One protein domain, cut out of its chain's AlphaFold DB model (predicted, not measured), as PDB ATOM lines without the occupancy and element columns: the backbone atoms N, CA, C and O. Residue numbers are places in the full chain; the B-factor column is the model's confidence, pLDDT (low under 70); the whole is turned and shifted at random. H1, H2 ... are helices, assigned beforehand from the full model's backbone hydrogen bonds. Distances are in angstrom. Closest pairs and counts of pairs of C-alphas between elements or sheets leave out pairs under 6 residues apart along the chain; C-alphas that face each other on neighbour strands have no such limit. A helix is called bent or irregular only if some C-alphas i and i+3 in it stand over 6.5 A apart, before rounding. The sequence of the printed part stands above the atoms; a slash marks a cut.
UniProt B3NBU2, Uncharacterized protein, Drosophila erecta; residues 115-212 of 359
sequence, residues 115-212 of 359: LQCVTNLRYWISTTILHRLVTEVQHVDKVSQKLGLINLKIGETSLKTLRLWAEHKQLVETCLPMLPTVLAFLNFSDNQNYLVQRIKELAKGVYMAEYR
ATOM      1  N   LEU A 115      15.838   3.077 -19.356       88.19
ATOM      2  CA  LEU A 115      16.952   3.031 -18.398       88.19
ATOM      3  C   LEU A 115      16.646   3.810 -17.110       88.19
ATOM      4  O   LEU A 115      17.022   3.366 -16.020       88.19
ATOM      5  N   GLN A 116      15.929   4.933 -17.210       90.06
ATOM      6  CA  GLN A 116      15.441   5.657 -16.036       90.06
ATOM      7  C   GLN A 116      14.452   4.805 -15.231       90.06
ATOM      8  O   GLN A 116      14.614   4.680 -14.019       90.06
ATOM      9  N   CYS A 117      13.497   4.146 -15.895       93.06
ATOM     10  CA  CYS A 117      12.555   3.236 -15.235       93.06
ATOM     11  C   CYS A 117      13.286   2.083 -14.526       93.06
ATOM     12  O   CYS A 117      12.927   1.724 -13.409       93.06
ATOM     13  N   VAL A 118      14.354   1.530 -15.120       94.12
ATOM     14  CA  VAL A 118      15.188   0.508 -14.457       94.12
ATOM     15  C   VAL A 118      15.854   1.061 -13.200       94.12
ATOM     16  O   VAL A 118      15.871   0.387 -12.169       94.12
ATOM     17  N   THR A 119      16.393   2.279 -13.261       93.00
ATOM     18  CA  THR A 119      17.002   2.942 -12.098       93.00
ATOM     19  C   THR A 119      15.974   3.161 -10.989       93.00
ATOM     20  O   THR A 119      16.229   2.795  -9.839       93.00
ATOM     21  N   ASN A 120      14.789   3.666 -11.338       94.06
ATOM     22  CA  ASN A 120      13.687   3.868 -10.402       94.06
ATOM     23  C   ASN A 120      13.229   2.539  -9.782       94.06
ATOM     24  O   ASN A 120      13.034   2.458  -8.572       94.06
ATOM     25  N   LEU A 121      13.118   1.473 -10.581       96.38
ATOM     26  CA  LEU A 121      12.702   0.159 -10.091       96.38
ATOM     27  C   LEU A 121      13.727  -0.431  -9.121       96.38
ATOM     28  O   LEU A 121      13.356  -0.969  -8.080       96.38
ATOM     29  N   ARG A 122      15.023  -0.313  -9.433       96.25
ATOM     30  CA  ARG A 122      16.104  -0.737  -8.529       96.25
ATOM     31  C   ARG A 122      16.052   0.025  -7.209       96.25
ATOM     32  O   ARG A 122      16.190  -0.598  -6.159       96.25
ATOM     33  N   TYR A 123      15.811   1.336  -7.268       94.81
ATOM     34  CA  TYR A 123      15.613   2.160  -6.078       94.81
ATOM     35  C   TYR A 123      14.431   1.690  -5.241       94.81
ATOM     36  O   TYR A 123      14.566   1.464  -4.035       94.81
ATOM     37  N   TRP A 124      13.290   1.480  -5.890       95.75
ATOM     38  CA  TRP A 124      12.074   1.037  -5.229       95.75
ATOM     39  C   TRP A 124      12.259  -0.340  -4.574       95.75
ATOM     40  O   TRP A 124      11.948  -0.496  -3.396       95.75
ATOM     41  N   ILE A 125      12.852  -1.319  -5.272       97.06
ATOM     42  CA  ILE A 125      13.140  -2.655  -4.714       97.06
ATOM     43  C   ILE A 125      14.122  -2.558  -3.538       97.06
ATOM     44  O   ILE A 125      13.922  -3.199  -2.503       97.06
ATOM     45  N   SER A 126      15.184  -1.765  -3.681       95.56
ATOM     46  CA  SER A 126      16.207  -1.606  -2.646       95.56
ATOM     47  C   SER A 126      15.627  -1.024  -1.356       95.56
ATOM     48  O   SER A 126      15.785  -1.608  -0.281       95.56
ATOM     49  N   THR A 127      14.897   0.082  -1.468       92.62
ATOM     50  CA  THR A 127      14.362   0.816  -0.316       92.62
ATOM     51  C   THR A 127      13.128   0.152   0.293       92.62
ATOM     52  O   THR A 127      13.014   0.076   1.516       92.62
ATOM     53  N   THR A 128      12.230  -0.385  -0.536       93.75
ATOM     54  CA  THR A 128      10.943  -0.940  -0.086       93.75
ATOM     55  C   THR A 128      11.060  -2.394   0.358       93.75
ATOM     56  O   THR A 128      10.384  -2.801   1.299       93.75
ATOM     57  N   ILE A 129      11.923  -3.191  -0.280       96.50
ATOM     58  CA  ILE A 129      12.022  -4.630   0.001       96.50
ATOM     59  C   ILE A 129      13.326  -4.953   0.730       96.50
ATOM     60  O   ILE A 129      13.295  -5.447   1.858       96.50
ATOM     61  N   LEU A 130      14.478  -4.680   0.111       97.12
ATOM     62  CA  LEU A 130      15.771  -5.165   0.609       97.12
ATOM     63  C   LEU A 130      16.159  -4.538   1.956       97.12
ATOM     64  O   LEU A 130      16.467  -5.265   2.899       97.12
ATOM     65  N   HIS A 131      16.108  -3.209   2.078       95.69
ATOM     66  CA  HIS A 131      16.444  -2.507   3.322       95.69
ATOM     67  C   HIS A 131      15.525  -2.913   4.480       95.69
ATOM     68  O   HIS A 131      16.000  -3.173   5.590       95.69
ATOM     69  N   ARG A 132      14.217  -3.025   4.216       93.88
ATOM     70  CA  ARG A 132      13.228  -3.426   5.225       93.88
ATOM     71  C   ARG A 132      13.466  -4.860   5.682       93.88
ATOM     72  O   ARG A 132      13.554  -5.111   6.880       93.88
ATOM     73  N   LEU A 133      13.686  -5.783   4.743       96.62
ATOM     74  CA  LEU A 133      13.997  -7.173   5.068       96.62
ATOM     75  C   LEU A 133      15.288  -7.294   5.889       96.62
ATOM     76  O   LEU A 133      15.302  -7.993   6.898       96.62
ATOM     77  N   VAL A 134      16.362  -6.596   5.505       97.00
ATOM     78  CA  VAL A 134      17.622  -6.611   6.268       97.00
ATOM     79  C   VAL A 134      17.426  -6.048   7.677       97.00
ATOM     80  O   VAL A 134      17.978  -6.599   8.630       97.00
ATOM     81  N   THR A 135      16.621  -4.999   7.824       95.69
ATOM     82  CA  THR A 135      16.297  -4.406   9.130       95.69
ATOM     83  C   THR A 135      15.546  -5.391  10.022       95.69
ATOM     84  O   THR A 135      15.929  -5.581  11.177       95.69
ATOM     85  N   GLU A 136      14.543  -6.081   9.480       95.19
ATOM     86  CA  GLU A 136      13.797  -7.111  10.210       95.19
ATOM     87  C   GLU A 136      14.679  -8.311  10.575       95.19
ATOM     88  O   GLU A 136      14.622  -8.802  11.701       95.19
ATOM     89  N   VAL A 137      15.574  -8.740   9.679       95.44
ATOM     90  CA  VAL A 137      16.561  -9.790   9.979       95.44
ATOM     91  C   VAL A 137      17.449  -9.391  11.162       95.44
ATOM     92  O   VAL A 137      17.624 -10.166  12.103       95.44
ATOM     93  N   GLN A 138      17.966  -8.160  11.164       95.50
ATOM     94  CA  GLN A 138      18.762  -7.643  12.278       95.50
ATOM     95  C   GLN A 138      17.941  -7.491  13.564       95.50
ATOM     96  O   GLN A 138      18.482  -7.657  14.660       95.50
ATOM     97  N   HIS A 139      16.657  -7.148  13.455       94.31
ATOM     98  CA  HIS A 139      15.757  -7.062  14.597       94.31
ATOM     99  C   HIS A 139      15.556  -8.434  15.247       94.31
ATOM    100  O   HIS A 139      15.740  -8.549  16.462       94.31
ATOM    101  N   VAL A 140      15.275  -9.469  14.446       94.19
ATOM    102  CA  VAL A 140      15.162 -10.856  14.921       94.19
ATOM    103  C   VAL A 140      16.431 -11.265  15.662       94.19
ATOM    104  O   VAL A 140      16.349 -11.656  16.824       94.19
ATOM    105  N   ASP A 141      17.606 -11.080  15.053       94.19
ATOM    106  CA  ASP A 141      18.882 -11.452  15.676       94.19
ATOM    107  C   ASP A 141      19.119 -10.713  17.011       94.19
ATOM    108  O   ASP A 141      19.550 -11.320  17.997       94.19
ATOM    109  N   LYS A 142      18.794  -9.413  17.086       94.25
ATOM    110  CA  LYS A 142      18.909  -8.615  18.322       94.25
ATOM    111  C   LYS A 142      17.980  -9.124  19.427       94.25
ATOM    112  O   LYS A 142      18.380  -9.155  20.592       94.25
ATOM    113  N   VAL A 143      16.742  -9.487  19.097       92.88
ATOM    114  CA  VAL A 143      15.772 -10.022  20.068       92.88
ATOM    115  C   VAL A 143      16.197 -11.412  20.540       92.88
ATOM    116  O   VAL A 143      16.199 -11.663  21.745       92.88
ATOM    117  N   SER A 144      16.643 -12.279  19.631       90.81
ATOM    118  CA  SER A 144      17.166 -13.606  19.971       90.81
ATOM    119  C   SER A 144      18.332 -13.533  20.949       90.81
ATOM    120  O   SER A 144      18.347 -14.264  21.938       90.81
ATOM    121  N   GLN A 145      19.276 -12.610  20.729       92.75
ATOM    122  CA  GLN A 145      20.401 -12.387  21.641       92.75
ATOM    123  C   GLN A 145      19.935 -11.958  23.038       92.75
ATOM    124  O   GLN A 145      20.416 -12.498  24.032       92.75
ATOM    125  N   LYS A 146      18.965 -11.038  23.127       92.88
ATOM    126  CA  LYS A 146      18.404 -10.581  24.412       92.88
ATOM    127  C   LYS A 146      17.689 -11.692  25.180       92.88
ATOM    128  O   LYS A 146      17.725 -11.696  26.405       92.88
ATOM    129  N   LEU A 147      17.041 -12.612  24.468       91.44
ATOM    130  CA  LEU A 147      16.316 -13.744  25.050       91.44
ATOM    131  C   LEU A 147      17.200 -14.987  25.274       91.44
ATOM    132  O   LEU A 147      16.712 -15.988  25.790       91.44
ATOM    133  N   GLY A 148      18.481 -14.952  24.884       90.25
ATOM    134  CA  GLY A 148      19.393 -16.098  24.991       90.25
ATOM    135  C   GLY A 148      19.098 -17.240  24.006       90.25
ATOM    136  O   GLY A 148      19.515 -18.377  24.230       90.25
ATOM    137  N   LEU A 149      18.380 -16.966  22.911       88.06
ATOM    138  CA  LEU A 149      17.965 -17.959  21.916       88.06
ATOM    139  C   LEU A 149      19.064 -18.190  20.868       88.06
ATOM    140  O   LEU A 149      18.990 -17.702  19.741       88.06
ATOM    141  N   ILE A 150      20.089 -18.968  21.225       81.81
ATOM    142  CA  ILE A 150      21.253 -19.234  20.354       81.81
ATOM    143  C   ILE A 150      20.901 -19.918  19.019       81.81
ATOM    144  O   ILE A 150      21.592 -19.717  18.028       81.81
ATOM    145  N   ASN A 151      19.804 -20.681  18.978       85.50
ATOM    146  CA  ASN A 151      19.331 -21.402  17.789       85.50
ATOM    147  C   ASN A 151      18.345 -20.580  16.940       85.50
ATOM    148  O   ASN A 151      17.680 -21.140  16.069       85.50
ATOM    149  N   LEU A 152      18.187 -19.284  17.224       90.06
ATOM    150  CA  LEU A 152      17.339 -18.367  16.466       90.06
ATOM    151  C   LEU A 152      18.210 -17.259  15.870       90.06
ATOM    152  O   LEU A 152      18.129 -16.098  16.266       90.06
ATOM    153  N   LYS A 153      19.078 -17.641  14.930       92.50
ATOM    154  CA  LYS A 153      19.959 -16.707  14.222       92.50
ATOM    155  C   LYS A 153      19.790 -16.847  12.719       92.50
ATOM    156  O   LYS A 153      20.066 -17.912  12.151       92.50
ATOM    157  N   ILE A 154      19.315 -15.782  12.084       93.88
ATOM    158  CA  ILE A 154      18.981 -15.802  10.662       93.88
ATOM    159  C   ILE A 154      20.265 -15.870   9.825       93.88
ATOM    160  O   ILE A 154      21.224 -15.136  10.051       93.88
ATOM    161  N   GLY A 155      20.286 -16.775   8.846       91.69
ATOM    162  CA  GLY A 155      21.445 -17.022   7.982       91.69
ATOM    163  C   GLY A 155      22.420 -18.073   8.518       91.69
ATOM    164  O   GLY A 155      23.103 -18.714   7.731       91.69
ATOM    165  N   GLU A 156      22.458 -18.324   9.827       91.81
ATOM    166  CA  GLU A 156      23.296 -19.391  10.410       91.81
ATOM    167  C   GLU A 156      22.489 -20.642  10.755       91.81
ATOM    168  O   GLU A 156      22.995 -21.761  10.701       91.81
ATOM    169  N   THR A 157      21.211 -20.460  11.077       92.81
ATOM    170  CA  THR A 157      20.296 -21.551  11.406       92.81
ATOM    171  C   THR A 157      19.571 -22.054  10.155       92.81
ATOM    172  O   THR A 157      19.220 -21.276   9.268       92.81
ATOM    173  N   SER A 158      19.287 -23.361  10.094       91.44
ATOM    174  CA  SER A 158      18.489 -23.943   9.009       91.44
ATOM    175  C   SER A 158      17.058 -23.389   8.972       91.44
ATOM    176  O   SER A 158      16.435 -23.160  10.013       91.44
ATOM    177  N   LEU A 159      16.485 -23.265   7.772       91.50
ATOM    178  CA  LEU A 159      15.117 -22.769   7.595       91.50
ATOM    179  C   LEU A 159      14.074 -23.640   8.320       91.50
ATOM    180  O   LEU A 159      13.078 -23.127   8.824       91.50
ATOM    181  N   LYS A 160      14.316 -24.953   8.427       91.81
ATOM    182  CA  LYS A 160      13.447 -25.887   9.163       91.81
ATOM    183  C   LYS A 160      13.379 -25.538  10.650       91.81
ATOM    184  O   LYS A 160      12.290 -25.453  11.203       91.81
ATOM    185  N   THR A 161      14.525 -25.290  11.280       91.94
ATOM    186  CA  THR A 161      14.586 -24.895  12.694       91.94
ATOM    187  C   THR A 161      13.944 -23.529  12.918       91.94
ATOM    188  O   THR A 161      13.202 -23.357  13.879       91.94
ATOM    189  N   LEU A 162      14.169 -22.570  12.015       92.31
ATOM    190  CA  LEU A 162      13.543 -21.249  12.106       92.31
ATOM    191  C   LEU A 162      12.007 -21.325  12.030       92.31
ATOM    192  O   LEU A 162      11.324 -20.594  12.744       92.31
ATOM    193  N   ARG A 163      11.452 -22.239  11.222       93.00
ATOM    194  CA  ARG A 163       9.997 -22.473  11.161       93.00
ATOM    195  C   ARG A 163       9.430 -22.999  12.472       93.00
ATOM    196  O   ARG A 163       8.381 -22.519  12.878       93.00
ATOM    197  N   LEU A 164      10.140 -23.898  13.158       92.62
ATOM    198  CA  LEU A 164       9.717 -24.365  14.482       92.62
ATOM    199  C   LEU A 164       9.572 -23.183  15.449       92.62
ATOM    200  O   LEU A 164       8.564 -23.077  16.135       92.62
ATOM    201  N   TRP A 165      10.513 -22.232  15.436       91.50
ATOM    202  CA  TRP A 165      10.408 -21.001  16.231       91.50
ATOM    203  C   TRP A 165       9.207 -20.129  15.853       91.50
ATOM    204  O   TRP A 165       8.570 -19.557  16.737       91.50
ATOM    205  N   ALA A 166       8.863 -20.060  14.568       91.25
ATOM    206  CA  ALA A 166       7.689 -19.332  14.092       91.25
ATOM    207  C   ALA A 166       6.348 -19.993  14.478       91.25
ATOM    208  O   ALA A 166       5.311 -19.340  14.410       91.25
ATOM    209  N   GLU A 167       6.343 -21.254  14.918       92.69
ATOM    210  CA  GLU A 167       5.142 -21.924  15.440       92.69
ATOM    211  C   GLU A 167       4.877 -21.589  16.920       92.69
ATOM    212  O   GLU A 167       3.755 -21.751  17.414       92.69
ATOM    213  N   HIS A 168       5.873 -21.066  17.646       91.94
ATOM    214  CA  HIS A 168       5.708 -20.645  19.036       91.94
ATOM    215  C   HIS A 168       4.902 -19.341  19.126       91.94
ATOM    216  O   HIS A 168       5.462 -18.242  19.110       91.94
ATOM    217  N   LYS A 169       3.580 -19.470  19.302       89.81
ATOM    218  CA  LYS A 169       2.627 -18.342  19.368       89.81
ATOM    219  C   LYS A 169       3.082 -17.193  20.260       89.81
ATOM    220  O   LYS A 169       3.106 -16.060  19.809       89.81
ATOM    221  N   GLN A 170       3.511 -17.475  21.492       89.19
ATOM    222  CA  GLN A 170       3.911 -16.424  22.430       89.19
ATOM    223  C   GLN A 170       5.115 -15.612  21.928       89.19
ATOM    224  O   GLN A 170       5.134 -14.391  22.078       89.19
ATOM    225  N   LEU A 171       6.098 -16.274  21.306       88.44
ATOM    226  CA  LEU A 171       7.270 -15.610  20.739       88.44
ATOM    227  C   LEU A 171       6.867 -14.722  19.561       88.44
ATOM    228  O   LEU A 171       7.283 -13.567  19.502       88.44
ATOM    229  N   VAL A 172       6.047 -15.242  18.647       90.25
ATOM    230  CA  VAL A 172       5.609 -14.501  17.459       90.25
ATOM    231  C   VAL A 172       4.692 -13.342  17.840       90.25
ATOM    232  O   VAL A 172       4.944 -12.215  17.440       90.25
ATOM    233  N   GLU A 173       3.675 -13.570  18.665       89.62
ATOM    234  CA  GLU A 173       2.701 -12.535  19.031       89.62
ATOM    235  C   GLU A 173       3.321 -11.406  19.866       89.62
ATOM    236  O   GLU A 173       2.931 -10.249  19.719       89.62
ATOM    237  N   THR A 174       4.299 -11.721  20.725       86.50
ATOM    238  CA  THR A 174       4.828 -10.754  21.704       86.50
ATOM    239  C   THR A 174       6.152 -10.130  21.277       86.50
ATOM    240  O   THR A 174       6.387  -8.949  21.529       86.50
ATOM    241  N   CYS A 175       7.041 -10.913  20.663       88.44
ATOM    242  CA  CYS A 175       8.433 -10.515  20.460       88.44
ATOM    243  C   CYS A 175       8.799 -10.373  18.984       88.44
ATOM    244  O   CYS A 175       9.542  -9.462  18.637       88.44
ATOM    245  N   LEU A 176       8.319 -11.283  18.130       90.62
ATOM    246  CA  LEU A 176       8.758 -11.428  16.741       90.62
ATOM    247  C   LEU A 176       7.578 -11.615  15.768       90.62
ATOM    248  O   LEU A 176       7.510 -12.635  15.074       90.62
ATOM    249  N   PRO A 177       6.665 -10.635  15.660       89.69
ATOM    250  CA  PRO A 177       5.464 -10.763  14.827       89.69
ATOM    251  C   PRO A 177       5.780 -10.905  13.337       89.69
ATOM    252  O   PRO A 177       5.001 -11.493  12.592       89.69
ATOM    253  N   MET A 178       6.944 -10.412  12.904       88.19
ATOM    254  CA  MET A 178       7.374 -10.440  11.506       88.19
ATOM    255  C   MET A 178       8.149 -11.698  11.123       88.19
ATOM    256  O   MET A 178       8.444 -11.887   9.943       88.19
ATOM    257  N   LEU A 179       8.456 -12.582  12.080       93.00
ATOM    258  CA  LEU A 179       9.241 -13.783  11.807       93.00
ATOM    259  C   LEU A 179       8.620 -14.644  10.692       93.00
ATOM    260  O   LEU A 179       9.349 -14.945   9.749       93.00
ATOM    261  N   PRO A 180       7.311 -14.976  10.687       92.88
ATOM    262  CA  PRO A 180       6.721 -15.762   9.600       92.88
ATOM    263  C   PRO A 180       6.910 -15.124   8.214       92.88
ATOM    264  O   PRO A 180       7.239 -15.818   7.253       92.88
ATOM    265  N   THR A 181       6.770 -13.799   8.121       91.56
ATOM    266  CA  THR A 181       6.958 -13.043   6.875       91.56
ATOM    267  C   THR A 181       8.415 -13.069   6.426       91.56
ATOM    268  O   THR A 181       8.690 -13.363   5.265       91.56
ATOM    269  N   VAL A 182       9.366 -12.844   7.337       95.50
ATOM    270  CA  VAL A 182      10.803 -12.960   7.037       95.50
ATOM    271  C   VAL A 182      11.129 -14.363   6.520       95.50
ATOM    272  O   VAL A 182      11.825 -14.502   5.516       95.50
ATOM    273  N   LEU A 183      10.568 -15.415   7.128       95.31
ATOM    274  CA  LEU A 183      10.771 -16.787   6.655       95.31
ATOM    275  C   LEU A 183      10.181 -17.042   5.266       95.31
ATOM    276  O   LEU A 183      10.728 -17.872   4.541       95.31
ATOM    277  N   ALA A 184       9.118 -16.338   4.869       94.50
ATOM    278  CA  ALA A 184       8.593 -16.419   3.509       94.50
ATOM    279  C   ALA A 184       9.599 -15.876   2.480       94.50
ATOM    280  O   ALA A 184       9.816 -16.530   1.462       94.50
ATOM    281  N   PHE A 185      10.271 -14.754   2.776       96.50
ATOM    282  CA  PHE A 185      11.339 -14.190   1.931       96.50
ATOM    283  C   PHE A 185      12.597 -15.065   1.880       96.50
ATOM    284  O   PHE A 185      13.314 -15.075   0.881       96.50
ATOM    285  N   LEU A 186      12.884 -15.796   2.959       95.81
ATOM    286  CA  LEU A 186      14.036 -16.696   3.036       95.81
ATOM    287  C   LEU A 186      13.749 -18.098   2.479       95.81
ATOM    288  O   LEU A 186      14.668 -18.915   2.363       95.81
ATOM    289  N   ASN A 187      12.497 -18.385   2.109       93.56
ATOM    290  CA  ASN A 187      12.065 -19.664   1.550       93.56
ATOM    291  C   ASN A 187      12.381 -19.780   0.053       93.56
ATOM    292  O   ASN A 187      11.499 -20.011  -0.776       93.56
ATOM    293  N   PHE A 188      13.660 -19.613  -0.274       92.00
ATOM    294  CA  PHE A 188      14.165 -19.697  -1.639       92.00
ATOM    295  C   PHE A 188      15.343 -20.656  -1.795       92.00
ATOM    296  O   PHE A 188      15.461 -21.325  -2.816       92.00
ATOM    297  N   SER A 189      16.202 -20.752  -0.779       90.31
ATOM    298  CA  SER A 189      17.375 -21.625  -0.784       90.31
ATOM    299  C   SER A 189      17.585 -22.253   0.588       90.31
ATOM    300  O   SER A 189      17.417 -21.592   1.613       90.31
ATOM    301  N   ASP A 190      18.009 -23.515   0.616       88.50
ATOM    302  CA  ASP A 190      18.410 -24.189   1.854       88.50
ATOM    303  C   ASP A 190      19.739 -23.639   2.405       88.50
ATOM    304  O   ASP A 190      19.974 -23.683   3.616       88.50
ATOM    305  N   ASN A 191      20.587 -23.056   1.546       91.69
ATOM    306  CA  ASN A 191      21.808 -22.368   1.964       91.69
ATOM    307  C   ASN A 191      21.469 -20.957   2.478       91.69
ATOM    308  O   ASN A 191      21.609 -19.950   1.778       91.69
ATOM    309  N   GLN A 192      20.981 -20.908   3.719       93.44
ATOM    310  CA  GLN A 192      20.552 -19.677   4.386       93.44
ATOM    311  C   GLN A 192      21.693 -18.667   4.548       93.44
ATOM    312  O   GLN A 192      21.454 -17.469   4.419       93.44
ATOM    313  N   ASN A 193      22.924 -19.133   4.774       94.00
ATOM    314  CA  ASN A 193      24.086 -18.258   4.928       94.00
ATOM    315  C   ASN A 193      24.328 -17.463   3.645       94.00
ATOM    316  O   ASN A 193      24.327 -16.231   3.667       94.00
ATOM    317  N   TYR A 194      24.414 -18.174   2.518       93.62
ATOM    318  CA  TYR A 194      24.571 -17.557   1.208       93.62
ATOM    319  C   TYR A 194      23.427 -16.589   0.889       93.62
ATOM    320  O   TYR A 194      23.679 -15.440   0.521       93.62
ATOM    321  N   LEU A 195      22.173 -17.027   1.054       95.31
ATOM    322  CA  LEU A 195      21.003 -16.217   0.710       95.31
ATOM    323  C   LEU A 195      20.964 -14.914   1.516       95.31
ATOM    324  O   LEU A 195      20.833 -13.834   0.941       95.31
ATOM    325  N   VAL A 196      21.122 -14.998   2.839       96.75
ATOM    326  CA  VAL A 196      21.091 -13.823   3.721       96.75
ATOM    327  C   VAL A 196      22.272 -12.896   3.440       96.75
ATOM    328  O   VAL A 196      22.097 -11.676   3.444       96.75
ATOM    329  N   GLN A 197      23.456 -13.440   3.148       96.25
ATOM    330  CA  GLN A 197      24.615 -12.635   2.772       96.25
ATOM    331  C   GLN A 197      24.379 -11.885   1.454       96.25
ATOM    332  O   GLN A 197      24.616 -10.677   1.398       96.25
ATOM    333  N   ARG A 198      23.842 -12.549   0.421       96.06
ATOM    334  CA  ARG A 198      23.502 -11.885  -0.848       96.06
ATOM    335  C   ARG A 198      22.429 -10.819  -0.677       96.06
ATOM    336  O   ARG A 198      22.585  -9.735  -1.226       96.06
ATOM    337  N   ILE A 199      21.392 -11.068   0.126       97.44
ATOM    338  CA  ILE A 199      20.368 -10.058   0.445       97.44
ATOM    339  C   ILE A 199      21.009  -8.826   1.100       97.44
ATOM    340  O   ILE A 199      20.739  -7.702   0.680       97.44
ATOM    341  N   LYS A 200      21.907  -9.021   2.078       96.62
ATOM    342  CA  LYS A 200      22.646  -7.924   2.729       96.62
ATOM    343  C   LYS A 200      23.536  -7.157   1.751       96.62
ATOM    344  O   LYS A 200      23.655  -5.945   1.873       96.62
ATOM    345  N   GLU A 201      24.166  -7.841   0.800       95.94
ATOM    346  CA  GLU A 201      25.015  -7.216  -0.221       95.94
ATOM    347  C   GLU A 201      24.201  -6.437  -1.259       95.94
ATOM    348  O   GLU A 201      24.575  -5.317  -1.597       95.94
ATOM    349  N   LEU A 202      23.065  -6.975  -1.707       96.31
ATOM    350  CA  LEU A 202      22.132  -6.285  -2.605       96.31
ATOM    351  C   LEU A 202      21.491  -5.055  -1.946       96.31
ATOM    352  O   LEU A 202      21.178  -4.087  -2.637       96.31
ATOM    353  N   ALA A 203      21.328  -5.085  -0.621       95.25
ATOM    354  CA  ALA A 203      20.862  -3.965   0.193       95.25
ATOM    355  C   ALA A 203      21.950  -2.910   0.484       95.25
ATOM    356  O   ALA A 203      21.693  -1.964   1.222       95.25
ATOM    357  N   LYS A 204      23.186  -3.055  -0.017       92.50
ATOM    358  CA  LYS A 204      24.202  -2.004   0.145       92.50
ATOM    359  C   LYS A 204      23.910  -0.853  -0.818       92.50
ATOM    360  O   LYS A 204      24.024  -1.000  -2.036       92.50
ATOM    361  N   GLY A 205      23.593   0.310  -0.253       88.19
ATOM    362  CA  GLY A 205      23.180   1.480  -1.026       88.19
ATOM    363  C   GLY A 205      21.796   1.296  -1.652       88.19
ATOM    364  O   GLY A 205      21.143   0.279  -1.463       88.19
ATOM    365  N   VAL A 206      21.346   2.290  -2.421       83.31
ATOM    366  CA  VAL A 206      19.938   2.364  -2.852       83.31
ATOM    367  C   VAL A 206      19.669   1.861  -4.273       83.31
ATOM    368  O   VAL A 206      18.523   1.778  -4.669       83.31
ATOM    369  N   TYR A 207      20.686   1.511  -5.067       86.38
ATOM    370  CA  TYR A 207      20.508   1.148  -6.491       86.38
ATOM    371  C   TYR A 207      20.968  -0.275  -6.842       86.38
ATOM    372  O   TYR A 207      21.143  -0.598  -8.021       86.38
ATOM    373  N   MET A 208      21.175  -1.131  -5.833       91.50
ATOM    374  CA  MET A 208      21.675  -2.503  -6.004       91.50
ATOM    375  C   MET A 208      22.968  -2.544  -6.845       91.50
ATOM    376  O   MET A 208      23.047  -3.236  -7.863       91.50
ATOM    377  N   ALA A 209      23.978  -1.760  -6.452       87.00
ATOM    378  CA  ALA A 209      25.230  -1.625  -7.207       87.00
ATOM    379  C   ALA A 209      25.968  -2.970  -7.379       87.00
ATOM    380  O   ALA A 209      26.552  -3.227  -8.428       87.00
ATOM    381  N   GLU A 210      25.849  -3.858  -6.388       87.88
ATOM    382  CA  GLU A 210      26.473  -5.189  -6.339       87.88
ATOM    383  C   GLU A 210      25.648  -6.295  -7.029       87.88
ATOM    384  O   GLU A 210      25.854  -7.488  -6.777       87.88
ATOM    385  N   TYR A 211      24.669  -5.918  -7.856       93.25
ATOM    386  CA  TYR A 211      23.781  -6.854  -8.541       93.25
ATOM    387  C   TYR A 211      24.477  -7.593  -9.693       93.25
ATOM    388  O   TYR A 211      24.926  -6.996 -10.675       93.25
ATOM    389  N   ARG A 212      24.497  -8.924  -9.591       90.31
ATOM    390  CA  ARG A 212      25.104  -9.890 -10.511       90.31
ATOM    391  C   ARG A 212      24.032 -10.872 -10.987       90.31
ATOM    392  O   ARG A 212      23.748 -11.891 -10.363       90.31
TER     393      ARG A 212
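This is residues 115 to 212 of the 359 residues of an uncharacterized protein of Drosophila erecta (UniProt B3NBU2). One long helix, H1, bent but running nearly straight, makes the longest axis, and four short helices gather along one stretch of it. H4 packs on its second arm, H1b; H2 is side by side with H4, H3 sits at about a right angle after H2, and H5 turns back toward the region of the bend. The printed part has 98 residues, with five named helices in the order H1, H2, H3, H4, H5 and no named strand: all helix. It is compact, with a radius of gyration of the C-alphas of 14.5 A, and elongated, spanning 46 by 25 by 20 A.

Find C-alpha 115 at (16.952, 3.031, -18.398), where H1, residues 115 to 147, begins. By its hydrogen bonds it was assigned as one helix, but it is bent: C-alphas 128 and 131 are 6.7 A apart. Arm H1a, residues 115 to 128, is 19.7 A long; arm H1b, residues 131 to 147, is 24.5 A long and ends at (16.316, -13.744, 25.050). Next come H2, residues 159 to 167, H3, residues 169 to 174, and H4, residues 179 to 186. H5, residues 192 to 202, runs 15.2 A to C-alpha 202 at (22.132, -6.285, -2.605).

The arms of H1 stand at a shallow tilt of 17 degrees. Look at residues 133 to 140 of H1b, which alone touch H4, the hub; the closest C-alphas, of Leu 133 and Val 182, are 6.9 A apart. H2 touches H4 at a shallow tilt of 23 degrees, opposite ways, with the C-alphas of Ala 166 and Pro 180 closest at 5.8 A. H4 and H5 only just touch, with 3 pairs of C-alphas within 8 A, and only at the corner; Leu 186 and Gln 192 have the closest C-alphas, 7.3 A apart. H5 is close but not clearly touching to H1b, the closest C-alphas being Val 134 and Lys 200 at 6.3 A. H3 is apart from H1b. In H1a, H1b, H2, H3, H4 and H5 every O i to N i+4 pair is within hydrogen-bond range.

The two farthest C-alphas, of Leu 115 and Gly 148, are 47.5 A apart. The printed part has no cut. The link from H1 to H2 is long, with 11 residues; the other links are tight. Mean pLDDT of the printed part is 92.6, and no printed residue is under 70.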